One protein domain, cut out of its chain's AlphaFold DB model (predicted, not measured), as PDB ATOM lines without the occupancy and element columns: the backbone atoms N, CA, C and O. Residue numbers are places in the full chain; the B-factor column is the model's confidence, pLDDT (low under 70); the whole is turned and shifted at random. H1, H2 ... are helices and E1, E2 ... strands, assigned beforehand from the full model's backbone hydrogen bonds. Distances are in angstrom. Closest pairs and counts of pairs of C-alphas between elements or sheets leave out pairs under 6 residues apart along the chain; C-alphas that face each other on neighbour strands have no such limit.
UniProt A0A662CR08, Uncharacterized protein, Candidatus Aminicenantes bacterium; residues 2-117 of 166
ATOM      1  N   GLU A   2      37.093  -3.777 -34.250       91.81
ATOM      2  CA  GLU A   2      36.220  -2.617 -34.525       91.81
ATOM      3  C   GLU A   2      34.806  -2.952 -35.041       91.81
ATOM      4  O   GLU A   2      33.849  -2.269 -34.688       91.81
ATOM      5  N   ILE A   3      34.641  -4.008 -35.850       94.81
ATOM      6  CA  ILE A   3      33.314  -4.442 -36.322       94.81
ATOM      7  C   ILE A   3      32.434  -5.009 -35.197       94.81
ATOM      8  O   ILE A   3      31.231  -4.771 -35.201       94.81
ATOM      9  N   ILE A   4      33.019  -5.714 -34.222       95.12
ATOM     10  CA  ILE A   4      32.286  -6.281 -33.079       95.12
ATOM     11  C   ILE A   4      31.730  -5.133 -32.237       95.12
ATOM     12  O   ILE A   4      30.524  -5.052 -32.037       95.12
ATOM     13  N   GLU A   5      32.586  -4.178 -31.867       96.56
ATOM     14  CA  GLU A   5      32.173  -2.992 -31.108       96.56
ATOM     15  C   GLU A   5      31.120  -2.159 -31.855       96.56
ATOM     16  O   GLU A   5      30.214  -1.590 -31.246       96.56
ATOM     17  N   ALA A   6      31.234  -2.059 -33.184       96.94
ATOM     18  CA  ALA A   6      30.252  -1.359 -34.002       96.94
ATOM     19  C   ALA A   6      28.890  -2.067 -33.996       96.94
ATOM     20  O   ALA A   6      27.865  -1.392 -33.900       96.94
ATOM     21  N   LEU A   7      28.870  -3.403 -34.065       96.12
ATOM     22  CA  LEU A   7      27.648  -4.201 -33.953       96.12
ATOM     23  C   LEU A   7      27.027  -4.074 -32.559       96.12
ATOM     24  O   LEU A   7      25.837  -3.790 -32.472       96.12
ATOM     25  N   GLU A   8      27.811  -4.191 -31.485       95.94
ATOM     26  CA  GLU A   8      27.330  -4.025 -30.104       95.94
ATOM     27  C   GLU A   8      26.674  -2.654 -29.891       95.94
ATOM     28  O   GLU A   8      25.528  -2.567 -29.449       95.94
ATOM     29  N   LYS A   9      27.360  -1.573 -30.286       96.12
ATOM     30  CA  LYS A   9      26.826  -0.203 -30.198       96.12
ATOM     31  C   LYS A   9      25.564  -0.031 -31.036       96.12
ATOM     32  O   LYS A   9      24.626   0.643 -30.612       96.12
ATOM     33  N   ALA A  10      25.534  -0.615 -32.232       94.88
ATOM     34  CA  ALA A  10      24.379  -0.533 -33.109       94.88
ATOM     35  C   ALA A  10      23.171  -1.289 -32.520       94.88
ATOM     36  O   ALA A  10      22.062  -0.757 -32.577       94.88
ATOM     37  N   ILE A  11      23.380  -2.452 -31.888       95.25
ATOM     38  CA  ILE A  11      22.328  -3.220 -31.197       95.25
ATOM     39  C   ILE A  11      21.764  -2.398 -30.035       95.25
ATOM     40  O   ILE A  11      20.550  -2.215 -29.958       95.25
ATOM     41  N   GLN A  12      22.641  -1.831 -29.200       95.06
ATOM     42  CA  GLN A  12      22.243  -1.009 -28.053       95.06
ATOM     43  C   GLN A  12      21.484   0.251 -28.474       95.06
ATOM     44  O   GLN A  12      20.409   0.549 -27.965       95.06
ATOM     45  N   SER A  13      21.991   0.987 -29.469       94.06
ATOM     46  CA  SER A  13      21.340   2.224 -29.929       94.06
ATOM     47  C   SER A  13      19.928   2.012 -30.493       94.06
ATOM     48  O   SER A  13      19.125   2.945 -30.502       94.06
ATOM     49  N   LYS A  14      19.617   0.793 -30.950       90.88
ATOM     50  CA  LYS A  14      18.303   0.402 -31.475       90.88
ATOM     51  C   LYS A  14      17.424  -0.323 -30.446       90.88
ATOM     52  O   LYS A  14      16.292  -0.660 -30.783       90.88
ATOM     53  N   ASN A  15      17.893  -0.516 -29.210       93.00
ATOM     54  CA  ASN A  15      17.216  -1.289 -28.160       93.00
ATOM     55  C   ASN A  15      16.851  -2.718 -28.623       93.00
ATOM     56  O   ASN A  15      15.707  -3.165 -28.489       93.00
ATOM     57  N   LEU A  16      17.796  -3.403 -29.279       92.19
ATOM     58  CA  LEU A  16      17.608  -4.740 -29.860       92.19
ATOM     59  C   LEU A  16      18.223  -5.873 -29.022       92.19
ATOM     60  O   LEU A  16      18.192  -7.021 -29.461       92.19
ATOM     61  N   GLU A  17      18.745  -5.592 -27.831       93.25
ATOM     62  CA  GLU A  17      19.452  -6.553 -26.972       93.25
ATOM     63  C   GLU A  17      18.597  -7.772 -26.599       93.25
ATOM     64  O   GLU A  17      19.117  -8.876 -26.464       93.25
ATOM     65  N   GLU A  18      17.277  -7.602 -26.476       92.25
ATOM     66  CA  GLU A  18      16.355  -8.707 -26.176       92.25
ATOM     67  C   GLU A  18      15.994  -9.558 -27.406       92.25
ATOM     68  O   GLU A  18      15.442 -10.648 -27.272       92.25
ATOM     69  N   LYS A  19      16.275  -9.061 -28.617       89.25
ATOM     70  CA  LYS A  19      15.910  -9.715 -29.886       89.25
ATOM     71  C   LYS A  19      17.109 -10.306 -30.615       89.25
ATOM     72  O   LYS A  19      16.940 -11.218 -31.420       89.25
ATOM     73  N   VAL A  20      18.297  -9.758 -30.378       92.12
ATOM     74  CA  VAL A  20      19.505 -10.052 -31.144       92.12
ATOM     75  C   VAL A  20      20.623 -10.412 -30.187       92.12
ATOM     76  O   VAL A  20      21.094  -9.577 -29.423       92.12
ATOM     77  N   ALA A  21      21.091 -11.652 -30.287       92.12
ATOM     78  CA  ALA A  21      22.311 -12.081 -29.625       92.12
ATOM     79  C   ALA A  21      23.489 -11.940 -30.598       92.12
ATOM     80  O   ALA A  21      23.484 -12.538 -31.676       92.12
ATOM     81  N   LEU A  22      24.505 -11.167 -30.213       94.31
ATOM     82  CA  LEU A  22      25.796 -11.164 -30.895       94.31
ATOM     83  C   LEU A  22      26.700 -12.196 -30.229       94.31
ATOM     84  O   LEU A  22      26.934 -12.132 -29.026       94.31
ATOM     85  N   LYS A  23      27.221 -13.131 -31.022       93.38
ATOM     86  CA  LYS A  23      28.097 -14.196 -30.542       93.38
ATOM     87  C   LYS A  23      29.432 -14.144 -31.264       93.38
ATOM     88  O   LYS A  23      29.465 -14.170 -32.495       93.38
ATOM     89  N   ILE A  24      30.524 -14.078 -30.507       94.62
ATOM     90  CA  ILE A  24      31.875 -14.118 -31.061       94.62
ATOM     91  C   ILE A  24      32.313 -15.577 -31.106       94.62
ATOM     92  O   ILE A  24      32.556 -16.194 -30.076       94.62
ATOM     93  N   THR A  25      32.390 -16.144 -32.306       93.38
ATOM     94  CA  THR A  25      32.672 -17.573 -32.482       93.38
ATOM     95  C   THR A  25      34.125 -17.844 -32.856       93.38
ATOM     96  O   THR A  25      34.881 -16.930 -33.192       93.38
ATOM     97  N   GLY A  26      34.512 -19.121 -32.874       86.31
ATOM     98  CA  GLY A  26      35.802 -19.547 -33.419       86.31
ATOM     99  C   GLY A  26      35.950 -19.275 -34.925       86.31
ATOM    100  O   GLY A  26      34.981 -18.981 -35.623       86.31
ATOM    101  N   CYS A  27      37.175 -19.411 -35.447       85.56
ATOM    102  CA  CYS A  27      37.449 -19.260 -36.881       85.56
ATOM    103  C   CYS A  27      36.827 -20.411 -37.690       85.56
ATOM    104  O   CYS A  27      36.929 -21.588 -37.320       85.56
ATOM    105  N   HIS A  28      36.215 -20.075 -38.828       85.94
ATOM    106  CA  HIS A  28      35.563 -21.038 -39.729       85.94
ATOM    107  C   HIS A  28      36.495 -21.544 -40.840       85.94
ATOM    108  O   HIS A  28      36.081 -22.348 -41.673       85.94
ATOM    109  N   GLY A  29      37.740 -21.061 -40.875       88.31
ATOM    110  CA  GLY A  29      38.777 -21.463 -41.828       88.31
ATOM    111  C   GLY A  29      38.779 -20.700 -43.156       88.31
ATOM    112  O   GLY A  29      39.682 -20.914 -43.960       88.31
ATOM    113  N   PHE A  30      37.817 -19.799 -43.397       92.06
ATOM    114  CA  PHE A  30      37.750 -19.007 -44.630       92.06
ATOM    115  C   PHE A  30      38.340 -17.599 -44.454       92.06
ATOM    116  O   PHE A  30      37.644 -16.595 -44.591       92.06
ATOM    117  N   CYS A  31      39.640 -17.521 -44.159       92.31
ATOM    118  CA  CYS A  31      40.299 -16.264 -43.779       92.31
ATOM    119  C   CYS A  31      40.208 -15.159 -44.853       92.31
ATOM    120  O   CYS A  31      40.173 -13.980 -44.527       92.31
ATOM    121  N   GLU A  32      40.126 -15.511 -46.141       92.56
ATOM    122  CA  GLU A  32      39.988 -14.528 -47.233       92.56
ATOM    123  C   GLU A  32      38.646 -13.763 -47.202       92.56
ATOM    124  O   GLU A  32      38.528 -12.661 -47.746       92.56
ATOM    125  N   ALA A  33      37.629 -14.339 -46.561       93.25
ATOM    126  CA  ALA A  33      36.311 -13.732 -46.410       93.25
ATOM    127  C   ALA A  33      36.191 -12.873 -45.135       93.25
ATOM    128  O   ALA A  33      35.146 -12.267 -44.894       93.25
ATOM    129  N   GLU A  34      37.231 -12.810 -44.298       93.25
ATOM    130  CA  GLU A  34      37.192 -12.068 -43.038       93.25
ATOM    131  C   GLU A  34      37.274 -10.536 -43.230       93.25
ATOM    132  O   GLU A  34      37.860 -10.051 -44.202       93.25
ATOM    133  N   PRO A  35      36.709  -9.747 -42.293       94.38
ATOM    134  CA  PRO A  35      35.812 -10.176 -41.214       94.38
ATOM    135  C   PRO A  35      34.463 -10.648 -41.775       94.38
ATOM    136  O   PRO A  35      33.910 -10.004 -42.666       94.38
ATOM    137  N   ASN A  36      33.936 -11.760 -41.258       95.12
ATOM    138  CA  ASN A  36      32.656 -12.330 -41.688       95.12
ATOM    139  C   ASN A  36      31.690 -12.508 -40.508       95.12
ATOM    140  O   ASN A  36      32.118 -12.539 -39.355       95.12
ATOM    141  N   ILE A  37      30.393 -12.598 -40.811       95.25
ATOM    142  CA  ILE A  37      29.347 -12.991 -39.858       95.25
ATOM    143  C   ILE A  37      28.376 -13.966 -40.519       95.25
ATOM    144  O   ILE A  37      28.162 -13.922 -41.734       95.25
ATOM    145  N   ILE A  38      27.739 -14.790 -39.690       95.12
ATOM    146  CA  ILE A  38      26.621 -15.645 -40.082       95.12
ATOM    147  C   ILE A  38      25.386 -15.185 -39.315       95.12
ATOM    148  O   ILE A  38      25.404 -15.126 -38.086       95.12
ATOM    149  N   ILE A  39      24.314 -14.866 -40.036       94.56
ATOM    150  CA  ILE A  39      23.038 -14.485 -39.432       94.56
ATOM    151  C   ILE A  39      22.145 -15.718 -39.336       94.56
ATOM    152  O   ILE A  39      21.901 -16.410 -40.328       94.56
ATOM    153  N   HIS A  40      21.666 -15.987 -38.127       92.69
ATOM    154  CA  HIS A  40      20.744 -17.071 -37.815       92.69
ATOM    155  C   HIS A  40      19.321 -16.529 -37.598       92.69
ATOM    156  O   HIS A  40      19.192 -15.425 -37.070       92.69
ATOM    157  N   PRO A  41      18.272 -17.316 -37.922       91.06
ATOM    158  CA  PRO A  41      18.307 -18.725 -38.348       91.06
ATOM    159  C   PRO A  41      18.553 -18.979 -39.850       91.06
ATOM    160  O   PRO A  41      18.788 -20.126 -40.232       91.06
ATOM    161  N   GLU A  42      18.542 -17.957 -40.705       90.81
ATOM    162  CA  GLU A  42      18.561 -18.091 -42.173       90.81
ATOM    163  C   GLU A  42      19.908 -18.573 -42.748       90.81
ATOM    164  O   GLU A  42      19.977 -18.968 -43.917       90.81
ATOM    165  N   ASN A  43      20.964 -18.583 -41.926       93.44
ATOM    166  CA  ASN A  43      22.340 -18.956 -42.269       93.44
ATOM    167  C   ASN A  43      22.954 -18.046 -43.350       93.44
ATOM    168  O   ASN A  43      23.738 -18.503 -44.183       93.44
ATOM    169  N   ILE A  44      22.594 -16.757 -43.332       95.56
ATOM    170  CA  ILE A  44      23.099 -15.761 -44.284       95.56
ATOM    171  C   ILE A  44      24.557 -15.445 -43.954       95.56
ATOM    172  O   ILE A  44      24.863 -15.098 -42.817       95.56
ATOM    173  N   PHE A  45      25.441 -15.541 -44.945       96.56
ATOM    174  CA  PHE A  45      26.869 -15.273 -44.807       96.56
ATOM    175  C   PHE A  45      27.229 -13.913 -45.408       96.56
ATOM    176  O   PHE A  45      27.080 -13.698 -46.615       96.56
ATOM    177  N   TYR A  46      27.759 -13.021 -44.573       96.75
ATOM    178  CA  TYR A  46      28.346 -11.758 -45.013       96.75
ATOM    179  C   TYR A  46      29.848 -11.743 -44.783       96.75
ATOM    180  O   TYR A  46      30.328 -12.213 -43.756       96.75
ATOM    181  N   GLN A  47      30.579 -11.163 -45.730       96.06
ATOM    182  CA  GLN A  47      32.040 -11.137 -45.745       96.06
ATOM    183  C   GLN A  47      32.603  -9.725 -45.892       96.06
ATOM    184  O   GLN A  47      31.912  -8.806 -46.335       96.06
ATOM    185  N   LYS A  48      33.901  -9.587 -45.592       95.62
ATOM    186  CA  LYS A  48      34.690  -8.355 -45.765       95.62
ATOM    187  C   LYS A  48      34.067  -7.137 -45.075       95.62
ATOM    188  O   LYS A  48      34.156  -6.011 -45.572       95.62
ATOM    189  N   LEU A  49      33.446  -7.376 -43.925       96.44
ATOM    190  CA  LEU A  49      32.707  -6.363 -43.185       96.44
ATOM    191  C   LEU A  49      33.602  -5.213 -42.737       96.44
ATOM    192  O   LEU A  49      34.747  -5.398 -42.325       96.44
ATOM    193  N   GLN A  50      33.023  -4.023 -42.764       96.75
ATOM    194  CA  GLN A  50      33.579  -2.786 -42.240       96.75
ATOM    195  C   GLN A  50      32.701  -2.287 -41.087       96.75
ATOM    196  O   GLN A  50      31.488  -2.480 -41.135       96.75
ATOM    197  N   PRO A  51      33.241  -1.563 -40.087       96.62
ATOM    198  CA  PRO A  51      32.451  -1.050 -38.959       96.62
ATOM    199  C   PRO A  51      31.186  -0.275 -39.371       96.62
ATOM    200  O   PRO A  51      30.144  -0.380 -38.728       96.62
ATOM    201  N   LYS A  52      31.242   0.451 -40.496       95.81
ATOM    202  CA  LYS A  52      30.099   1.182 -41.072       95.81
ATOM    203  C   LYS A  52      28.933   0.291 -41.527       95.81
ATOM    204  O   LYS A  52      27.820   0.784 -41.664       95.81
ATOM    205  N   ASP A  53      29.176  -0.996 -41.766       96.12
ATOM    206  CA  ASP A  53      28.160  -1.941 -42.233       96.12
ATOM    207  C   ASP A  53      27.214  -2.371 -41.097       96.12
ATOM    208  O   ASP A  53      26.096  -2.801 -41.368       96.12
ATOM    209  N   ALA A  54      27.619  -2.209 -39.830       95.38
ATOM    210  CA  ALA A  54      26.860  -2.662 -38.663       95.38
ATOM    211  C   ALA A  54      25.424  -2.109 -38.623       95.38
ATOM    212  O   ALA A  54      24.469  -2.863 -38.442       95.38
ATOM    213  N   GLN A  55      25.253  -0.802 -38.845       94.12
ATOM    214  CA  GLN A  55      23.925  -0.179 -38.834       94.12
ATOM    215  C   GLN A  55      23.037  -0.659 -39.987       94.12
ATOM    216  O   GLN A  55      21.831  -0.843 -39.796       94.12
ATOM    217  N   GLU A  56      23.618  -0.869 -41.173       95.12
ATOM    218  CA  GLU A  56      22.876  -1.375 -42.330       95.12
ATOM    219  C   GLU A  56      22.417  -2.814 -42.084       95.12
ATOM    220  O   GLU A  56      21.255  -3.120 -42.337       95.12
ATOM    221  N   ILE A  57      23.288  -3.668 -41.534       94.50
ATOM    222  CA  ILE A  57      22.976  -5.069 -41.215       94.50
ATOM    223  C   ILE A  57      21.782  -5.162 -40.266       94.50
ATOM    224  O   ILE A  57      20.821  -5.863 -40.580       94.50
ATOM    225  N   LEU A  58      21.800  -4.432 -39.144       91.81
ATOM    226  CA  LEU A  58      20.687  -4.473 -38.190       91.81
ATOM    227  C   LEU A  58      19.388  -3.938 -38.804       91.81
ATOM    228  O   LEU A  58      18.332  -4.526 -38.620       91.81
ATOM    229  N   THR A  59      19.455  -2.846 -39.565       90.94
ATOM    230  CA  THR A  59      18.250  -2.243 -40.153       90.94
ATOM    231  C   THR A  59      17.643  -3.148 -41.225       90.94
ATOM    232  O   THR A  59      16.466  -3.487 -41.163       90.94
ATOM    233  N   LYS A  60      18.441  -3.593 -42.199       90.69
ATOM    234  CA  LYS A  60      17.914  -4.356 -43.333       90.69
ATOM    235  C   LYS A  60      17.536  -5.777 -42.959       90.69
ATOM    236  O   LYS A  60      16.433  -6.205 -43.265       90.69
ATOM    237  N   ILE A  61      18.401  -6.507 -42.263       83.81
ATOM    238  CA  ILE A  61      18.101  -7.910 -41.971       83.81
ATOM    239  C   ILE A  61      17.109  -8.030 -40.819       83.81
ATOM    240  O   ILE A  61      16.129  -8.758 -40.937       83.81
ATOM    241  N   ILE A  62      17.345  -7.320 -39.717       76.31
ATOM    242  CA  ILE A  62      16.618  -7.588 -38.470       76.31
ATOM    243  C   ILE A  62      15.276  -6.859 -38.439       76.31
ATOM    244  O   ILE A  62      14.294  -7.413 -37.952       76.31
ATOM    245  N   GLU A  63      15.205  -5.639 -38.975       74.94
ATOM    246  CA  GLU A  63      13.955  -4.868 -38.982       74.94
ATOM    247  C   GLU A  63      13.130  -5.093 -40.262       74.94
ATOM    248  O   GLU A  63      11.903  -5.042 -40.192       74.94
ATOM    249  N   GLN A  64      13.769  -5.355 -41.413       86.94
ATOM    250  CA  GLN A  64      13.095  -5.413 -42.724       86.94
ATOM    251  C   GLN A  64      13.099  -6.803 -43.387       86.94
ATOM    252  O   GLN A  64      12.318  -7.033 -44.309       86.94
ATOM    253  N   GLY A  65      13.938  -7.742 -42.935       86.25
ATOM    254  CA  GLY A  65      14.095  -9.054 -43.578       86.25
ATOM    255  C   GLY A  65      14.757  -9.000 -44.964       86.25
ATOM    256  O   GLY A  65      14.591  -9.919 -45.766       86.25
ATOM    257  N   GLU A  66      15.491  -7.929 -45.268       93.38
ATOM    258  CA  GLU A  66      16.121  -7.677 -46.564       93.38
ATOM    259  C   GLU A  66      17.600  -8.077 -46.592       93.38
ATOM    260  O   GLU A  66      18.380  -7.775 -45.685       93.38
ATOM    261  N   ILE A  67      18.016  -8.707 -47.694       93.81
ATOM    262  CA  ILE A  67      19.401  -9.132 -47.920       93.81
ATOM    263  C   ILE A  67      20.247  -7.979 -48.472       93.81
ATOM    264  O   ILE A  67      19.836  -7.233 -49.359       93.81
ATOM    265  N   ILE A  68      21.481  -7.866 -47.981       95.31
ATOM    266  CA  ILE A  68      22.465  -6.873 -48.416       95.31
ATOM    267  C   ILE A  68      23.391  -7.512 -49.453       95.31
ATOM    268  O   ILE A  68      24.447  -8.049 -49.121       95.31
ATOM    269  N   GLU A  69      23.015  -7.441 -50.732       94.94
ATOM    270  CA  GLU A  69      23.729  -8.139 -51.816       94.94
ATOM    271  C   GLU A  69      25.227  -7.812 -51.893       94.94
ATOM    272  O   GLU A  69      26.040  -8.700 -52.137       94.94
ATOM    273  N   ARG A  70      25.617  -6.558 -51.619       96.19
ATOM    274  CA  ARG A  70      27.028  -6.125 -51.663       96.19
ATOM    275  C   ARG A  70      27.930  -6.828 -50.639       96.19
ATOM    276  O   ARG A  70      29.146  -6.781 -50.795       96.19
ATOM    277  N   LEU A  71      27.351  -7.397 -49.580       97.19
ATOM    278  CA  LEU A  71      28.079  -8.082 -48.508       97.19
ATOM    279  C   LEU A  71      28.136  -9.599 -48.710       97.19
ATOM    280  O   LEU A  71      28.850 -10.285 -47.978       97.19
ATOM    281  N   LEU A  72      27.392 -10.135 -49.681       97.19
ATOM    282  CA  LEU A  72      27.344 -11.566 -49.946       97.19
ATOM    283  C   LEU A  72      28.650 -12.094 -50.545       97.19
ATOM    284  O   LEU A  72      29.458 -11.369 -51.136       97.19
ATOM    285  N   TYR A  73      28.839 -13.409 -50.429       97.00
ATOM    286  CA  TYR A  73      29.916 -14.084 -51.132       97.00
ATOM    287  C   TYR A  73      29.649 -14.116 -52.638       97.00
ATOM    288  O   TYR A  73      28.608 -14.605 -53.078       97.00
ATOM    289  N   ILE A  74      30.613 -13.633 -53.425       95.88
ATOM    290  CA  ILE A  74      30.612 -13.721 -54.887       95.88
ATOM    291  C   ILE A  74      31.774 -14.616 -55.290       95.88
ATOM    292  O   ILE A  74      32.933 -14.306 -55.008       95.88
ATOM    293  N   ASP A  75      31.467 -15.715 -55.971       94.19
ATOM    294  CA  ASP A  75      32.487 -16.632 -56.460       94.19
ATOM    295  C   ASP A  75      33.313 -15.947 -57.568       94.19
ATOM    296  O   ASP A  75      32.762 -15.490 -58.581       94.19
ATOM    297  N   PRO A  76      34.645 -15.850 -57.405       92.12
ATOM    298  CA  PRO A  76      35.493 -15.141 -58.352       92.12
ATOM    299  C   PRO A  76      35.504 -15.783 -59.746       92.12
ATOM    300  O   PRO A  76      35.755 -15.057 -60.715       92.12
ATOM    301  N   GLN A  77      35.213 -17.085 -59.856       92.69
ATOM    302  CA  GLN A  77      35.278 -17.864 -61.095       92.69
ATOM    303  C   GLN A  77      34.026 -17.698 -61.960       92.69
ATOM    304  O   GLN A  77      34.141 -17.474 -63.162       92.69
ATOM    305  N   ASN A  78      32.834 -17.794 -61.366       94.38
ATOM    306  CA  ASN A  78      31.558 -17.792 -62.103       94.38
ATOM    307  C   ASN A  78      30.679 -16.558 -61.833       94.38
ATOM    308  O   ASN A  78      29.616 -16.436 -62.434       94.38
ATOM    309  N   LYS A  79      31.114 -15.647 -60.950       94.44
ATOM    310  CA  LYS A  79      30.392 -14.426 -60.542       94.44
ATOM    311  C   LYS A  79      29.023 -14.677 -59.905       94.44
ATOM    312  O   LYS A  79      28.245 -13.741 -59.750       94.44
ATOM    313  N   LYS A  80      28.731 -15.916 -59.509       96.38
ATOM    314  CA  LYS A  80      27.505 -16.260 -58.798       96.38
ATOM    315  C   LYS A  80      27.600 -15.800 -57.348       96.38
ATOM    316  O   LYS A  80      28.629 -15.974 -56.695       96.38
ATOM    317  N   THR A  81      26.494 -15.260 -56.860       96.62
ATOM    318  CA  THR A  81      26.330 -14.847 -55.469       96.62
ATOM    319  C   THR A  81      25.743 -15.987 -54.640       96.62
ATOM    320  O   THR A  81      24.831 -16.684 -55.092       96.62
ATOM    321  N   TYR A  82      26.256 -16.169 -53.426       96.62
ATOM    322  CA  TYR A  82      25.834 -17.209 -52.490       96.62
ATOM    323  C   TYR A  82      25.388 -16.560 -51.177       96.62
ATOM    324  O   TYR A  82      26.235 -16.085 -50.417       96.62
ATOM    325  N   PRO A  83      24.071 -16.520 -50.902       95.75
ATOM    326  CA  PRO A  83      23.553 -15.947 -49.668       95.75
ATOM    327  C   PRO A  83      23.907 -16.758 -48.425       95.75
ATOM    328  O   PRO A  83      24.109 -16.178 -47.367       95.75
ATOM    329  N   LYS A  84      23.961 -18.090 -48.541       96.00
ATOM    330  CA  LYS A  84      24.086 -18.992 -47.391       96.00
ATOM    331  C   LYS A  84      25.480 -19.583 -47.267       96.00
ATOM    332  O   LYS A  84      26.026 -20.062 -48.260       96.00
ATOM    333  N   GLU A  85      25.999 -19.651 -46.040       94.50
ATOM    334  CA  GLU A  85      27.323 -20.225 -45.736       94.50
ATOM    335  C   GLU A  85      27.464 -21.634 -46.332       94.50
ATOM    336  O   GLU A  85      28.403 -21.924 -47.073       94.50
ATOM    337  N   LYS A  86      26.464 -22.489 -46.105       92.06
ATOM    338  CA  LYS A  86      26.458 -23.886 -46.563       92.06
ATOM    339  C   LYS A  86      26.482 -24.073 -48.080       92.06
ATOM    340  O   LYS A  86      26.756 -25.179 -48.530       92.06
ATOM    341  N   GLU A  87      26.166 -23.045 -48.865       94.75
ATOM    342  CA  GLU A  87      26.129 -23.114 -50.332       94.75
ATOM    343  C   GLU A  87      27.433 -22.626 -50.977       94.75
ATOM    344  O   GLU A  87      27.653 -22.847 -52.169       94.75
ATOM    345  N   ILE A  88      28.309 -21.976 -50.207       95.12
ATOM    346  CA  ILE A  88      29.562 -21.420 -50.713       95.12
ATOM    347  C   ILE A  88      30.512 -22.567 -51.112       95.12
ATOM    348  O   ILE A  88      30.795 -23.442 -50.284       95.12
ATOM    349  N   PRO A  89      31.095 -22.540 -52.330       94.81
ATOM    350  CA  PRO A  89      31.974 -23.600 -52.832       94.81
ATOM    351  C   PRO A  89      33.156 -23.956 -51.925       94.81
ATOM    352  O   PRO A  89      33.615 -25.099 -51.940       94.81
ATOM    353  N   PHE A  90      33.655 -22.987 -51.148       93.69
ATOM    354  CA  PHE A  90      34.687 -23.215 -50.139       93.69
ATOM    355  C   PHE A  90      34.243 -24.273 -49.122       93.69
ATOM    356  O   PHE A  90      34.979 -25.229 -48.893       93.69
ATOM    357  N   TYR A  91      33.035 -24.153 -48.563       92.81
ATOM    358  CA  TYR A  91      32.535 -25.064 -47.533       92.81
ATOM    359  C   TYR A  91      31.948 -26.355 -48.114       92.81
ATOM    360  O   TYR A  91      32.183 -27.426 -47.557       92.81
ATOM    361  N   THR A  92      31.247 -26.306 -49.254       92.88
ATOM    362  CA  THR A  92      30.587 -27.497 -49.837       92.88
ATOM    363  C   THR A  92      31.566 -28.591 -50.261       92.88
ATOM    364  O   THR A  92      31.189 -29.753 -50.385       92.88
ATOM    365  N   LYS A  93      32.824 -28.228 -50.527       92.25
ATOM    366  CA  LYS A  93      33.883 -29.158 -50.939       92.25
ATOM    367  C   LYS A  93      34.613 -29.802 -49.754       92.25
ATOM    368  O   LYS A  93      35.548 -30.566 -49.971       92.25
ATOM    369  N   GLN A  94      34.211 -29.500 -48.516       90.12
ATOM    370  CA  GLN A  94      34.890 -29.947 -47.301       90.12
ATOM    371  C   GLN A  94      33.983 -30.820 -46.431       90.12
ATOM    372  O   GLN A  94      32.810 -30.519 -46.216       90.12
ATOM    373  N   LYS A  95      34.557 -31.870 -45.834       88.31
ATOM    374  CA  LYS A  95      33.915 -32.634 -44.759       88.31
ATOM    375  C   LYS A  95      34.426 -32.131 -43.407       88.31
ATOM    376  O   LYS A  95      35.456 -32.585 -42.912       88.31
ATOM    377  N   ARG A  96      33.712 -31.181 -42.805       88.12
ATOM    378  CA  ARG A  96      34.123 -30.496 -41.565       88.12
ATOM    379  C   ARG A  96      33.752 -31.302 -40.312       88.12
ATOM    380  O   ARG A  96      32.876 -30.905 -39.562       88.12
ATOM    381  N   ILE A  97      34.414 -32.442 -40.092       88.06
ATOM    382  CA  ILE A  97      34.139 -33.310 -38.925       88.06
ATOM    383  C   ILE A  97      34.587 -32.646 -37.615       88.06
ATOM    384  O   ILE A  97      33.865 -32.698 -36.631       88.06
ATOM    385  N   VAL A  98      35.776 -32.032 -37.605       87.62
ATOM    386  CA  VAL A  98      36.355 -31.418 -36.393       87.62
ATOM    387  C   VAL A  98      35.985 -29.938 -36.277       87.62
ATOM    388  O   VAL A  98      35.643 -29.472 -35.202       87.62
ATOM    389  N   LEU A  99      36.031 -29.198 -37.388       88.25
ATOM    390  CA  LEU A  99      35.843 -27.738 -37.414       88.25
ATOM    391  C   LEU A  99      34.408 -27.306 -37.760       88.25
ATOM    392  O   LEU A  99      34.172 -26.125 -38.022       88.25
ATOM    393  N   GLY A 100      33.470 -28.252 -37.875       86.38
ATOM    394  CA  GLY A 100      32.095 -27.977 -38.305       86.38
ATOM    395  C   GLY A 100      31.361 -27.054 -37.339       86.38
ATOM    396  O   GLY A 100      30.706 -26.110 -37.771       86.38
ATOM    397  N   ASP A 101      31.581 -27.267 -36.044       90.06
ATOM    398  CA  ASP A 101      30.856 -26.579 -34.978       90.06
ATOM    399  C   ASP A 101      31.510 -25.267 -34.533       90.06
ATOM    400  O   ASP A 101      30.906 -24.509 -33.779       90.06
ATOM    401  N   ASN A 102      32.709 -24.932 -35.030       90.94
ATOM    402  CA  ASN A 102      33.410 -23.693 -34.659       90.94
ATOM    403  C   ASN A 102      32.558 -22.434 -34.871       90.94
ATOM    404  O   ASN A 102      32.727 -21.461 -34.145       90.94
ATOM    405  N   ALA A 103      31.659 -22.454 -35.860       88.38
ATOM    406  CA  ALA A 103      30.768 -21.340 -36.174       88.38
ATOM    407  C   ALA A 103      29.578 -21.189 -35.217       88.38
ATOM    408  O   ALA A 103      28.839 -20.219 -35.317       88.38
ATOM    409  N   LEU A 104      29.376 -22.147 -34.313       89.25
ATOM    410  CA  LEU A 104      28.264 -22.175 -33.365       89.25
ATOM    411  C   LEU A 104      28.727 -21.988 -31.916       89.25
ATOM    412  O   LEU A 104      27.894 -21.792 -31.029       89.25
ATOM    413  N   LEU A 105      30.038 -22.042 -31.678       92.62
ATOM    414  CA  LEU A 105      30.658 -22.043 -30.357       92.62
ATOM    415  C   LEU A 105      31.342 -20.706 -30.084       92.62
ATOM    416  O   LEU A 105      32.211 -20.295 -30.857       92.62
ATOM    417  N   ASP A 106      31.003 -20.075 -28.962       93.94
ATOM    418  CA  ASP A 106      31.886 -19.107 -28.326       93.94
ATOM    419  C   ASP A 106      33.024 -19.891 -27.648       93.94
ATOM    420  O   ASP A 106      32.768 -20.718 -26.768       93.94
ATOM    421  N   PRO A 107      34.293 -19.688 -28.044       92.50
ATOM    422  CA  PRO A 107      35.415 -20.426 -27.465       92.50
ATOM    423  C   PRO A 107      35.655 -20.103 -25.979       92.50
ATOM    424  O   PRO A 107      36.478 -20.764 -25.345       92.50
ATOM    425  N   THR A 108      34.981 -19.090 -25.429       93.94
ATOM    426  CA  THR A 108      35.089 -18.656 -24.033       93.94
ATOM    427  C   THR A 108      33.908 -19.088 -23.160       93.94
ATOM    428  O   THR A 108      34.009 -18.985 -21.936       93.94
ATOM    429  N   ASP A 109      32.841 -19.650 -23.743       94.31
ATOM    430  CA  ASP A 109      31.704 -20.211 -23.006       94.31
ATOM    431  C   ASP A 109      31.663 -21.742 -23.127       94.31
ATOM    432  O   ASP A 109      31.302 -22.323 -24.150       94.31
ATOM    433  N   ILE A 110      31.996 -22.436 -22.036       94.94
ATOM    434  CA  ILE A 110      31.943 -23.904 -21.988       94.94
ATOM    435  C   ILE A 110      30.518 -24.455 -22.172       94.94
ATOM    436  O   ILE A 110      30.344 -25.597 -22.605       94.94
ATOM    437  N   THR A 111      29.494 -23.657 -21.863       95.69
ATOM    438  CA  THR A 111      28.081 -24.047 -21.960       95.69
ATOM    439  C   THR A 111      27.685 -24.323 -23.400       95.69
ATOM    440  O   THR A 111      26.971 -25.292 -23.662       95.69
ATOM    441  N   ASP A 112      28.214 -23.546 -24.343       93.81
ATOM    442  CA  ASP A 112      28.034 -23.790 -25.770       93.81
ATOM    443  C   ASP A 112      28.565 -25.153 -26.187       93.81
ATOM    444  O   ASP A 112      27.909 -25.901 -26.915       93.81
ATOM    445  N   TYR A 113      29.756 -25.497 -25.692       94.62
ATOM    446  CA  TYR A 113      30.364 -26.777 -26.008       94.62
ATOM    447  C   TYR A 113      29.518 -27.925 -25.462       94.62
ATOM    448  O   TYR A 113      29.263 -28.888 -26.184       94.62
ATOM    449  N   PHE A 114      28.994 -27.805 -24.239       95.50
ATOM    450  CA  PHE A 114      28.048 -28.784 -23.698       95.50
ATOM    451  C   PHE A 114      26.748 -28.867 -24.507       95.50
ATOM    452  O   PHE A 114      26.268 -29.976 -24.752       95.50
ATOM    453  N   ALA A 115      26.196 -27.737 -24.959       93.75
ATOM    454  CA  ALA A 115      24.959 -27.694 -25.742       93.75
ATOM    455  C   ALA A 115      25.071 -28.456 -27.074       93.75
ATOM    456  O   ALA A 115      24.089 -29.033 -27.539       93.75
ATOM    457  N   LEU A 116      26.274 -28.523 -27.653       91.38
ATOM    458  CA  LEU A 116      26.565 -29.312 -28.856       91.38
ATOM    459  C   LEU A 116      26.994 -30.762 -28.561       91.38
ATOM    460  O   LEU A 116      27.411 -31.491 -29.458       91.38
ATOM    461  N   GLY A 117      26.891 -31.218 -27.310       92.94
ATOM    462  CA  GLY A 117      27.295 -32.568 -26.908       92.94
ATOM    463  C   GLY A 117      28.798 -32.721 -26.667       92.94
ATOM    464  O   GLY A 117      29.302 -33.846 -26.583       92.94
TER     465      GLY A 117
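Overview. This is residues 2 to 117 of the 166 residues of an uncharacterized protein of Candidatus Aminicenantes bacterium (UniProt A0A662CR08). There is little regular structure: a tiny antiparallel hairpin, E1 and E2, sits in the middle among long loops, with helices H1 and H2 together on one side and short H3 and H4 farther out. The 116 printed residues hold H1, E1, E2, H2, H3, H4 in that order, mostly helix, with 40 residues in named elements. The whole is compact, radius of gyration of the C-alphas 14.6 A, spanning 40 by 38 by 24 A.

Along the chain. Find C-alpha 2 at (36.220, -2.617, -34.525), where H1, residues 2 to 13, begins its 16.3 A. Then come E1, 37 to 39; E2, 44 to 46; H2, 53 to 64, 15.5 A; H3, 89 to 92; and H4, 110 to 115, ending at (24.959, -27.694, -25.742).

Arrangement. H2 touches H1 with residues 54 to 58 alone, closest at the C-alphas of Leu 7 and Ala 54, 5.0 A, at a steep tilt of 42 degrees. In the hairpin, find N 39 and O 44 within hydrogen-bond range, 2.8 A. Every O i to N i+4 pair is within range in H1, H2 and H4; H3 is too short.

Size, cuts and confidence. The farthest C-alphas, Asn 15 and Gln 77, are 41.1 A apart. Links H1 to E1, H2 to H3 and H3 to H4 are long. The printed part has no cut, and no printed residue is under 70 in pLDDT.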